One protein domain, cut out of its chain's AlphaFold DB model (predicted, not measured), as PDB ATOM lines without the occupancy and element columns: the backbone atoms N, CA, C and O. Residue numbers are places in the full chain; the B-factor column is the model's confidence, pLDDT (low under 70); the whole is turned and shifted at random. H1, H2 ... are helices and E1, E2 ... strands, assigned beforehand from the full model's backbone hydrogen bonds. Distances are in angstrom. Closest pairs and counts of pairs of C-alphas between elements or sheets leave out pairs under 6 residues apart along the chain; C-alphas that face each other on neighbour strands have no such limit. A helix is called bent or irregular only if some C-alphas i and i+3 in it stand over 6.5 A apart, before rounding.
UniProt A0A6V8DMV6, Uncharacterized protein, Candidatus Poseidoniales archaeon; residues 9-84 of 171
ATOM      1  N   VAL A   9     -13.768  28.582  -6.339       83.50
ATOM      2  CA  VAL A   9     -14.447  27.897  -5.227       83.50
ATOM      3  C   VAL A   9     -14.457  26.397  -5.491       83.50
ATOM      4  O   VAL A   9     -14.700  25.951  -6.616       83.50
ATOM      5  N   GLU A  10     -14.211  25.611  -4.448       82.62
ATOM      6  CA  GLU A  10     -14.342  24.157  -4.493       82.62
ATOM      7  C   GLU A  10     -15.821  23.760  -4.440       82.62
ATOM      8  O   GLU A  10     -16.541  24.092  -3.496       82.62
ATOM      9  N   PHE A  11     -16.298  23.053  -5.467       70.75
ATOM     10  CA  PHE A  11     -17.682  22.588  -5.515       70.75
ATOM     11  C   PHE A  11     -17.796  21.152  -4.980       70.75
ATOM     12  O   PHE A  11     -17.108  20.262  -5.486       70.75
ATOM     13  N   PRO A  12     -18.705  20.868  -4.027       65.81
ATOM     14  CA  PRO A  12     -18.873  19.535  -3.452       65.81
ATOM     15  C   PRO A  12     -19.739  18.634  -4.353       65.81
ATOM     16  O   PRO A  12     -20.708  18.023  -3.907       65.81
ATOM     17  N   LEU A  13     -19.430  18.559  -5.648       67.25
ATOM     18  CA  LEU A  13     -20.031  17.578  -6.552       67.25
ATOM     19  C   LEU A  13     -19.122  16.346  -6.584       67.25
ATOM     20  O   LEU A  13     -17.943  16.460  -6.906       67.25
ATOM     21  N   LEU A  14     -19.675  15.168  -6.272       59.03
ATOM     22  CA  LEU A  14     -18.960  13.896  -6.034       59.03
ATOM     23  C   LEU A  14     -17.905  13.494  -7.094       59.03
ATOM     24  O   LEU A  14     -16.994  12.740  -6.769       59.03
ATOM     25  N   PHE A  15     -17.993  13.995  -8.333       60.78
ATOM     26  CA  PHE A  15     -17.048  13.717  -9.432       60.78
ATOM     27  C   PHE A  15     -16.303  14.961  -9.957       60.78
ATOM     28  O   PHE A  15     -15.571  14.874 -10.939       60.78
ATOM     29  N   LEU A  16     -16.497  16.122  -9.329       64.19
ATOM     30  CA  LEU A  16     -16.033  17.433  -9.792       64.19
ATOM     31  C   LEU A  16     -15.257  18.177  -8.689       64.19
ATOM     32  O   LEU A  16     -15.386  19.389  -8.548       64.19
ATOM     33  N   ILE A  17     -14.455  17.450  -7.904       67.12
ATOM     34  CA  ILE A  17     -13.637  17.995  -6.805       67.12
ATOM     35  C   ILE A  17     -12.435  18.748  -7.393       67.12
ATOM     36  O   ILE A  17     -11.292  18.297  -7.361       67.12
ATOM     37  N   ARG A  18     -12.707  19.884  -8.025       72.12
ATOM     38  CA  ARG A  18     -11.697  20.828  -8.485       72.12
ATOM     39  C   ARG A  18     -12.179  22.228  -8.141       72.12
ATOM     40  O   ARG A  18     -13.383  22.467  -8.089       72.12
ATOM     41  N   ALA A  19     -11.246  23.140  -7.913       82.94
ATOM     42  CA  ALA A  19     -11.554  24.555  -7.842       82.94
ATOM     43  C   ALA A  19     -12.098  25.008  -9.209       82.94
ATOM     44  O   ALA A  19     -11.494  24.740 -10.253       82.94
ATOM     45  N   TRP A  20     -13.296  25.592  -9.210       82.88
ATOM     46  CA  TRP A  20     -13.901  26.168 -10.407       82.88
ATOM     47  C   TRP A  20     -13.856  27.683 -10.300       82.88
ATOM     48  O   TRP A  20     -14.222  28.229  -9.255       82.88
ATOM     49  N   PRO A  21     -13.478  28.380 -11.379       86.62
ATOM     50  CA  PRO A  21     -13.468  29.824 -11.357       86.62
ATOM     51  C   PRO A  21     -14.889  30.362 -11.184       86.62
ATOM     52  O   PRO A  21     -15.817  29.972 -11.902       86.62
ATOM     53  N   ILE A  22     -15.057  31.311 -10.260       85.88
ATOM     54  CA  ILE A  22     -16.368  31.879  -9.914       85.88
ATOM     55  C   ILE A  22     -17.043  32.481 -11.151       85.88
ATOM     56  O   ILE A  22     -18.260  32.383 -11.315       85.88
ATOM     57  N   TRP A  23     -16.263  33.067 -12.065       85.31
ATOM     58  CA  TRP A  23     -16.802  33.662 -13.285       85.31
ATOM     59  C   TRP A  23     -17.565  32.664 -14.150       85.31
ATOM     60  O   TRP A  23     -18.673  32.964 -14.597       85.31
ATOM     61  N   LEU A  24     -17.025  31.459 -14.311       86.75
ATOM     62  CA  LEU A  24     -17.642  30.401 -15.099       86.75
ATOM     63  C   LEU A  24     -18.984  29.969 -14.497       86.75
ATOM     64  O   LEU A  24     -19.980  29.884 -15.212       86.75
ATOM     65  N   ILE A  25     -19.028  29.764 -13.176       87.00
ATOM     66  CA  ILE A  25     -20.245  29.368 -12.448       87.00
ATOM     67  C   ILE A  25     -21.357  30.403 -12.658       87.00
ATOM     68  O   ILE A  25     -22.505  30.057 -12.950       87.00
ATOM     69  N   VAL A  26     -21.018  31.687 -12.555       87.94
ATOM     70  CA  VAL A  26     -22.000  32.761 -12.702       87.94
ATOM     71  C   VAL A  26     -22.490  32.896 -14.146       87.94
ATOM     72  O   VAL A  26     -23.690  33.081 -14.347       87.94
ATOM     73  N   PHE A  27     -21.626  32.746 -15.157       88.00
ATOM     74  CA  PHE A  27     -22.073  32.747 -16.557       88.00
ATOM     75  C   PHE A  27     -22.988  31.566 -16.879       88.00
ATOM     76  O   PHE A  27     -23.969  31.749 -17.598       88.00
ATOM     77  N   ILE A  28     -22.727  30.381 -16.316       89.56
ATOM     78  CA  ILE A  28     -23.633  29.231 -16.446       89.56
ATOM     79  C   ILE A  28     -25.004  29.576 -15.849       89.56
ATOM     80  O   ILE A  28     -26.028  29.388 -16.507       89.56
ATOM     81  N   ARG A  29     -25.046  30.141 -14.633       88.31
ATOM     82  CA  ARG A  29     -26.309  30.523 -13.978       88.31
ATOM     83  C   ARG A  29     -27.070  31.599 -14.752       88.31
ATOM     84  O   ARG A  29     -28.291  31.481 -14.880       88.31
ATOM     85  N   LEU A  30     -26.366  32.610 -15.265       89.19
ATOM     86  CA  LEU A  30     -26.935  33.668 -16.103       89.19
ATOM     87  C   LEU A  30     -27.468  33.098 -17.423       89.19
ATOM     88  O   LEU A  30     -28.561  33.460 -17.840       89.19
ATOM     89  N   GLY A  31     -26.739  32.174 -18.056       88.94
ATOM     90  CA  GLY A  31     -27.174  31.493 -19.275       88.94
ATOM     91  C   GLY A  31     -28.468  30.701 -19.079       88.94
ATOM     92  O   GLY A  31     -29.366  30.784 -19.914       88.94
ATOM     93  N   ILE A  32     -28.605  30.001 -17.947       88.44
ATOM     94  CA  ILE A  32     -29.851  29.312 -17.575       88.44
ATOM     95  C   ILE A  32     -30.997  30.317 -17.389       88.44
ATOM     96  O   ILE A  32     -32.093  30.076 -17.884       88.44
ATOM     97  N   GLU A  33     -30.751  31.450 -16.725       84.69
ATOM     98  CA  GLU A  33     -31.762  32.500 -16.521       84.69
ATOM     99  C   GLU A  33     -32.238  33.090 -17.862       84.69
ATOM    100  O   GLU A  33     -33.436  33.209 -18.109       84.69
ATOM    101  N   VAL A  34     -31.303  33.399 -18.769       85.94
ATOM    102  CA  VAL A  34     -31.607  33.895 -20.120       85.94
ATOM    103  C   VAL A  34     -32.388  32.857 -20.921       85.94
ATOM    104  O   VAL A  34     -33.341  33.207 -21.607       85.94
ATOM    105  N   TRP A  35     -32.044  31.573 -20.818       84.94
ATOM    106  CA  TRP A  35     -32.841  30.523 -21.450       84.94
ATOM    107  C   TRP A  35     -34.260  30.475 -20.866       84.94
ATOM    108  O   TRP A  35     -35.220  30.471 -21.631       84.94
ATOM    109  N   GLN A  36     -34.423  30.513 -19.542       79.25
ATOM    110  CA  GLN A  36     -35.745  30.520 -18.899       79.25
ATOM    111  C   GLN A  36     -36.625  31.680 -19.384       79.25
ATOM    112  O   GLN A  36     -37.789  31.469 -19.714       79.25
ATOM    113  N   ILE A  37     -36.052  32.877 -19.528       78.19
ATOM    114  CA  ILE A  37     -36.716  34.042 -20.137       78.19
ATOM    115  C   ILE A  37     -37.296  33.689 -21.514       78.19
ATOM    116  O   ILE A  37     -38.467  33.963 -21.768       78.19
ATOM    117  N   TYR A  38     -36.502  33.070 -22.395       74.44
ATOM    118  CA  TYR A  38     -36.938  32.705 -23.747       74.44
ATOM    119  C   TYR A  38     -37.925  31.531 -23.770       74.44
ATOM    120  O   TYR A  38     -38.838  31.523 -24.594       74.44
ATOM    121  N   SER A  39     -37.771  30.539 -22.890       72.88
ATOM    122  CA  SER A  39     -38.644  29.358 -22.869       72.88
ATOM    123  C   SER A  39     -40.040  29.677 -22.327       72.88
ATOM    124  O   SER A  39     -41.030  29.221 -22.901       72.88
ATOM    125  N   ILE A  40     -40.141  30.516 -21.290       65.38
ATOM    126  CA  ILE A  40     -41.417  30.980 -20.717       65.38
ATOM    127  C   ILE A  40     -42.185  31.833 -21.740       65.38
ATOM    128  O   ILE A  40     -43.403  31.719 -21.879       65.38
ATOM    129  N   GLN A  41     -41.470  32.619 -22.548       59.06
ATOM    130  CA  GLN A  41     -42.059  33.471 -23.582       59.06
ATOM    131  C   GLN A  41     -42.670  32.683 -24.760       59.06
ATOM    132  O   GLN A  41     -43.520  33.213 -25.472       59.06
ATOM    133  N   ILE A  42     -42.277  31.418 -24.948       57.44
ATOM    134  CA  ILE A  42     -42.797  30.520 -25.995       57.44
ATOM    135  C   ILE A  42     -43.988  29.679 -25.489       57.44
ATOM    136  O   ILE A  42     -44.821  29.262 -26.292       57.44
ATOM    137  N   GLY A  43     -44.089  29.429 -24.177       57.81
ATOM    138  CA  GLY A  43     -45.036  28.460 -23.602       57.81
ATOM    139  C   GLY A  43     -46.246  29.029 -22.853       57.81
ATOM    140  O   GLY A  43     -47.243  28.324 -22.716       57.81
ATOM    141  N   THR A  44     -46.202  30.273 -22.370       53.66
ATOM    142  CA  THR A  44     -47.257  30.823 -21.499       53.66
ATOM    143  C   THR A  44     -47.755  32.177 -21.983       53.66
ATOM    144  O   THR A  44     -46.997  33.136 -22.124       53.66
ATOM    145  N   SER A  45     -49.063  32.259 -22.221       52.72
ATOM    146  CA  SER A  45     -49.790  33.481 -22.548       52.72
ATOM    147  C   SER A  45     -49.788  34.463 -21.366       52.72
ATOM    148  O   SER A  45     -50.757  34.537 -20.622       52.72
ATOM    149  N   GLY A  46     -48.714  35.240 -21.204       53.69
ATOM    150  CA  GLY A  46     -48.749  36.489 -20.433       53.69
ATOM    151  C   GLY A  46     -48.225  36.477 -18.992       53.69
ATOM    152  O   GLY A  46     -48.405  37.491 -18.319       53.69
ATOM    153  N   ASP A  47     -47.542  35.430 -18.517       60.38
ATOM    154  CA  ASP A  47     -46.814  35.533 -17.242       60.38
ATOM    155  C   ASP A  47     -45.660  36.540 -17.376       60.38
ATOM    156  O   ASP A  47     -44.854  36.502 -18.311       60.38
ATOM    157  N   SER A  48     -45.622  37.522 -16.473       66.25
ATOM    158  CA  SER A  48     -44.778  38.701 -16.642       66.25
ATOM    159  C   SER A  48     -43.295  38.366 -16.466       66.25
ATOM    160  O   SER A  48     -42.851  38.015 -15.374       66.25
ATOM    161  N   ASN A  49     -42.494  38.594 -17.507       73.62
ATOM    162  CA  ASN A  49     -41.037  38.390 -17.523       73.62
ATOM    163  C   ASN A  49     -40.251  39.425 -16.675       73.62
ATOM    164  O   ASN A  49     -39.035  39.567 -16.777       73.62
ATOM    165  N   ILE A  50     -40.948  40.206 -15.846       79.88
ATOM    166  CA  ILE A  50     -40.403  41.368 -15.133       79.88
ATOM    167  C   ILE A  50     -39.336  40.939 -14.120       79.88
ATOM    168  O   ILE A  50     -38.292  41.580 -14.025       79.88
ATOM    169  N   ALA A  51     -39.565  39.838 -13.396       79.00
ATOM    170  CA  ALA A  51     -38.640  39.358 -12.370       79.00
ATOM    171  C   ALA A  51     -37.295  38.912 -12.966       79.00
ATOM    172  O   ALA A  51     -36.237  39.326 -12.491       79.00
ATOM    173  N   HIS A  52     -37.324  38.137 -14.051       78.75
ATOM    174  CA  HIS A  52     -36.102  37.693 -14.716       78.75
ATOM    175  C   HIS A  52     -35.367  38.858 -15.395       78.75
ATOM    176  O   HIS A  52     -34.145  38.955 -15.293       78.75
ATOM    177  N   MET A  53     -36.095  39.803 -16.009       83.44
ATOM    178  CA  MET A  53     -35.500  41.036 -16.548       83.44
ATOM    179  C   MET A  53     -34.828  41.882 -15.463       83.44
ATOM    180  O   MET A  53     -33.740  42.413 -15.690       83.44
ATOM    181  N   ALA A  54     -35.422  41.977 -14.272       87.12
ATOM    182  CA  ALA A  54     -34.813  42.664 -13.139       87.12
ATOM    183  C   ALA A  54     -33.530  41.963 -12.663       87.12
ATOM    184  O   ALA A  54     -32.548  42.636 -12.356       87.12
ATOM    185  N   HIS A  55     -33.500  40.628 -12.656       84.06
ATOM    186  CA  HIS A  55     -32.315  39.857 -12.279       84.06
ATOM    187  C   HIS A  55     -31.164  40.045 -13.276       84.06
ATOM    188  O   HIS A  55     -30.034  40.334 -12.882       84.06
ATOM    189  N   VAL A  56     -31.462  39.968 -14.578       87.69
ATOM    190  CA  VAL A  56     -30.485  40.204 -15.650       87.69
ATOM    191  C   VAL A  56     -29.985  41.651 -15.627       87.69
ATOM    192  O   VAL A  56     -28.779  41.892 -15.664       87.69
ATOM    193  N   GLY A  57     -30.888  42.628 -15.507       89.44
ATOM    194  CA  GLY A  57     -30.523  44.042 -15.398       89.44
ATOM    195  C   GLY A  57     -29.680  44.338 -14.155       89.44
ATOM    196  O   GLY A  57     -28.656  45.016 -14.246       89.44
ATOM    197  N   GLY A  58     -30.059  43.772 -13.006       89.75
ATOM    198  CA  GLY A  58     -29.310  43.867 -11.755       89.75
ATOM    199  C   GLY A  58     -27.911  43.261 -11.860       89.75
ATOM    200  O   GLY A  58     -26.948  43.855 -11.369       89.75
ATOM    201  N   PHE A  59     -27.762  42.136 -12.567       90.44
ATOM    202  CA  PHE A  59     -26.458  41.533 -12.847       90.44
ATOM    203  C   PHE A  59     -25.549  42.482 -13.641       90.44
ATOM    204  O   PHE A  59     -24.429  42.756 -13.217       90.44
ATOM    205  N   PHE A  60     -26.021  43.046 -14.757       91.75
ATOM    206  CA  PHE A  60     -25.190  43.947 -15.566       91.75
ATOM    207  C   PHE A  60     -24.866  45.261 -14.849       91.75
ATOM    208  O   PHE A  60     -23.729  45.743 -14.920       91.75
ATOM    209  N   LEU A  61     -25.837  45.834 -14.133       93.06
ATOM    210  CA  LEU A  61     -25.633  47.056 -13.358       93.06
ATOM    211  C   LEU A  61     -24.597  46.843 -12.249       93.06
ATOM    212  O   LEU A  61     -23.645  47.618 -12.141       93.06
ATOM    213  N   SER A  62     -24.753  45.778 -11.461       90.06
ATOM    214  CA  SER A  62     -23.803  45.435 -10.401       90.06
ATOM    215  C   SER A  62     -22.421  45.128 -10.971       90.06
ATOM    216  O   SER A  62     -21.448  45.688 -10.482       90.06
ATOM    217  N   TYR A  63     -22.313  44.357 -12.059       88.56
ATOM    218  CA  TYR A  63     -21.039  44.092 -12.736       88.56
ATOM    219  C   TYR A  63     -20.334  45.385 -13.179       88.56
ATOM    220  O   TYR A  63     -19.131  45.546 -12.966       88.56
ATOM    221  N   SER A  64     -21.084  46.341 -13.735       90.00
ATOM    222  CA  SER A  64     -20.545  47.628 -14.204       90.00
ATOM    223  C   SER A  64     -20.074  48.528 -13.059       90.00
ATOM    224  O   SER A  64     -19.073  49.237 -13.185       90.00
ATOM    225  N   LEU A  65     -20.790  48.516 -11.933       91.00
ATOM    226  CA  LEU A  65     -20.477  49.342 -10.765       91.00
ATOM    227  C   LEU A  65     -19.518  48.667  -9.778       91.00
ATOM    228  O   LEU A  65     -18.907  49.368  -8.973       91.00
ATOM    229  N   ALA A  66     -19.327  47.348  -9.874       87.62
ATOM    230  CA  ALA A  66     -18.567  46.542  -8.922       87.62
ATOM    231  C   ALA A  66     -17.177  47.121  -8.650       87.62
ATOM    232  O   ALA A  66     -16.783  47.262  -7.498       87.62
ATOM    233  N   ARG A  67     -16.457  47.540  -9.699       84.31
ATOM    234  CA  ARG A  67     -15.121  48.135  -9.543       84.31
ATOM    235  C   ARG A  67     -15.137  49.450  -8.784       84.31
ATOM    236  O   ARG A  67     -14.248  49.675  -7.975       84.31
ATOM    237  N   ARG A  68     -16.110  50.327  -9.042       85.81
ATOM    238  CA  ARG A  68     -16.197  51.615  -8.337       85.81
ATOM    239  C   ARG A  68     -16.509  51.413  -6.861       85.81
ATOM    240  O   ARG A  68     -15.921  52.095  -6.039       85.81
ATOM    241  N   VAL A  69     -17.387  50.463  -6.551       85.50
ATOM    242  CA  VAL A  69     -17.747  50.122  -5.169       85.50
ATOM    243  C   VAL A  69     -16.585  49.444  -4.440       85.50
ATOM    244  O   VAL A  69     -16.339  49.739  -3.279       85.50
ATOM    245  N   ALA A  70     -15.847  48.564  -5.119       81.94
ATOM    246  CA  ALA A  70     -14.721  47.844  -4.530       81.94
ATOM    247  C   ALA A  70     -13.423  48.675  -4.453       81.94
ATOM    248  O   ALA A  70     -12.484  48.282  -3.766       81.94
ATOM    249  N   SER A  71     -13.345  49.812  -5.152       76.88
ATOM    250  CA  SER A  71     -12.166  50.684  -5.126       76.88
ATOM    251  C   SER A  71     -11.982  51.298  -3.737       76.88
ATOM    252  O   SER A  71     -12.895  51.930  -3.216       76.88
ATOM    253  N   GLY A  72     -10.792  51.136  -3.151       71.38
ATOM    254  CA  GLY A  72     -10.511  51.574  -1.778       71.38
ATOM    255  C   GLY A  72     -10.965  50.587  -0.698       71.38
ATOM    256  O   GLY A  72     -10.841  50.889   0.487       71.38
ATOM    257  N   GLY A  73     -11.471  49.415  -1.094       69.94
ATOM    258  CA  GLY A  73     -11.702  48.301  -0.186       69.94
ATOM    259  C   GLY A  73     -10.395  47.732   0.389       69.94
ATOM    260  O   GLY A  73      -9.304  48.040  -0.093       69.94
ATOM    261  N   PRO A  74     -10.496  46.883   1.420       64.12
ATOM    262  CA  PRO A  74      -9.327  46.298   2.078       64.12
ATOM    263  C   PRO A  74      -8.563  45.316   1.184       64.12
ATOM    264  O   PRO A  74      -7.359  45.157   1.354       64.12
ATOM    265  N   GLN A  75      -9.260  44.686   0.235       66.50
ATOM    266  CA  GLN A  75      -8.692  43.737  -0.712       66.50
ATOM    267  C   GLN A  75      -8.232  44.464  -1.984       66.50
ATOM    268  O   GLN A  75      -9.038  45.187  -2.584       66.50
ATOM    269  N   PRO A  76      -6.974  44.285  -2.428       68.44
ATOM    270  CA  PRO A  76      -6.501  44.879  -3.669       68.44
ATOM    271  C   PRO A  76      -7.261  44.278  -4.851       68.44
ATOM    272  O   PRO A  76      -7.516  43.075  -4.893       68.44
ATOM    273  N   LEU A  77      -7.619  45.102  -5.837       75.81
ATOM    274  CA  LEU A  77      -8.181  44.585  -7.083       75.81
ATOM    275  C   LEU A  77      -7.068  43.880  -7.867       75.81
ATOM    276  O   LEU A  77      -5.917  44.307  -7.840       75.81
ATOM    277  N   GLU A  78      -7.396  42.841  -8.630       69.38
ATOM    278  CA  GLU A  78      -6.383  42.016  -9.311       69.38
ATOM    279  C   GLU A  78      -5.497  42.816 -10.289       69.38
ATOM    280  O   GLU A  78      -4.305  42.557 -10.417       69.38
ATOM    281  N   LYS A  79      -6.035  43.866 -10.920       61.78
ATOM    282  CA  LYS A  79      -5.241  44.804 -11.738       61.78
ATOM    283  C   LYS A  79      -4.221  45.610 -10.919       61.78
ATOM    284  O   LYS A  79      -3.121  45.852 -11.396       61.78
ATOM    285  N   ASP A  80      -4.566  45.967  -9.684       58.69
ATOM    286  CA  ASP A  80      -3.684  46.693  -8.772       58.69
ATOM    287  C   ASP A  80      -2.594  45.739  -8.240       58.69
ATOM    288  O   ASP A  80      -1.490  46.176  -7.926       58.69
ATOM    289  N   ALA A  81      -2.867  44.425  -8.214       56.09
ATOM    290  CA  ALA A  81      -1.877  43.376  -7.959       56.09
ATOM    291  C   ALA A  81      -0.886  43.179  -9.126       56.09
ATOM    292  O   ALA A  81       0.295  42.937  -8.876       56.09
ATOM    293  N   ILE A  82      -1.341  43.312 -10.381       53.97
ATOM    294  CA  ILE A  82      -0.514  43.151 -11.595       53.97
ATOM    295  C   ILE A  82       0.366  44.383 -11.864       53.97
ATOM    296  O   ILE A  82       1.535  44.217 -12.206       53.97
ATOM    297  N   ASP A  83      -0.142  45.601 -11.640       54.69
ATOM    298  CA  ASP A  83       0.618  46.858 -11.813       54.69
ATOM    299  C   ASP A  83       1.639  47.121 -10.684       54.69
ATOM    300  O   ASP A  83       2.252  48.186 -10.606       54.69
ATOM    301  N   GLY A  84       1.874  46.121  -9.830       46.44
ATOM    302  CA  GLY A  84       2.845  46.185  -8.755       46.44
ATOM    303  C   GLY A  84       2.329  47.027  -7.600       46.44
ATOM    304  O   GLY A  84       2.715  48.184  -7.428       46.44
TER     305      GLY A  84
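What this domain is: This is residues 9 to 84 of the 171 residues of an uncharacterized protein of Candidatus Poseidoniales archaeon (UniProt A0A6V8DMV6). A long, open helical hairpin: H1 and H2 run side by side as a narrow V, and at its open end a small loop before H1 sticks out with residues 12 to 17, and short H3 with residues 78 to 82. The printed part has 76 residues, with one named strand and three named helices in the order E1, H1, H2, H3 along the chain; the class is mostly helix, and the whole is only just extended, close to loose, with a radius of gyration of the C-alphas of 17.3 A and spans of 55 by 37 by 17 A.

Where its parts are: Residues 9 to 10 pair antiparallel with residues 19 to 20 of E1, residues 19 to 21. H1, residues 22 to 43, begins at C-alpha 22 (-16.368, 31.879, -9.914) and is 32.0 A long. H2, residues 50 to 70, is 28.5 A long and ends at C-alpha 70 (-14.721, 47.844, -4.530). H3 is residues 78 to 82, 6.4 A.

How they stand to each other: E1 pairs with no named strand and meets H1 only through their tight link. H1 touches H2 with residues 30 to 37 alone, and H2 touches H1 with residues 52 to 56 alone; the closest C-alphas, of Ile 37 and His 52, are 6.6 A apart. This hairpin has a shallow tilt of 22 degrees, opposite ways. H2 is irregular, C-alphas 64 and 67 being 7.2 A apart, with a kink of 45 degrees near residue 64. H3 is apart from H1 and H2. Every O i to N i+4 pair is within hydrogen-bond range in H1 and H3, and 15 of 17 in H2.

The domain as a whole: The farthest C-alphas, of Ser 45 and Gly 84, are 55.9 A apart. The printed part has no cut and no long link. Its pLDDT is under 70 in residues 12 to 17, 40 to 48, 73 to 76 and 78 to 84.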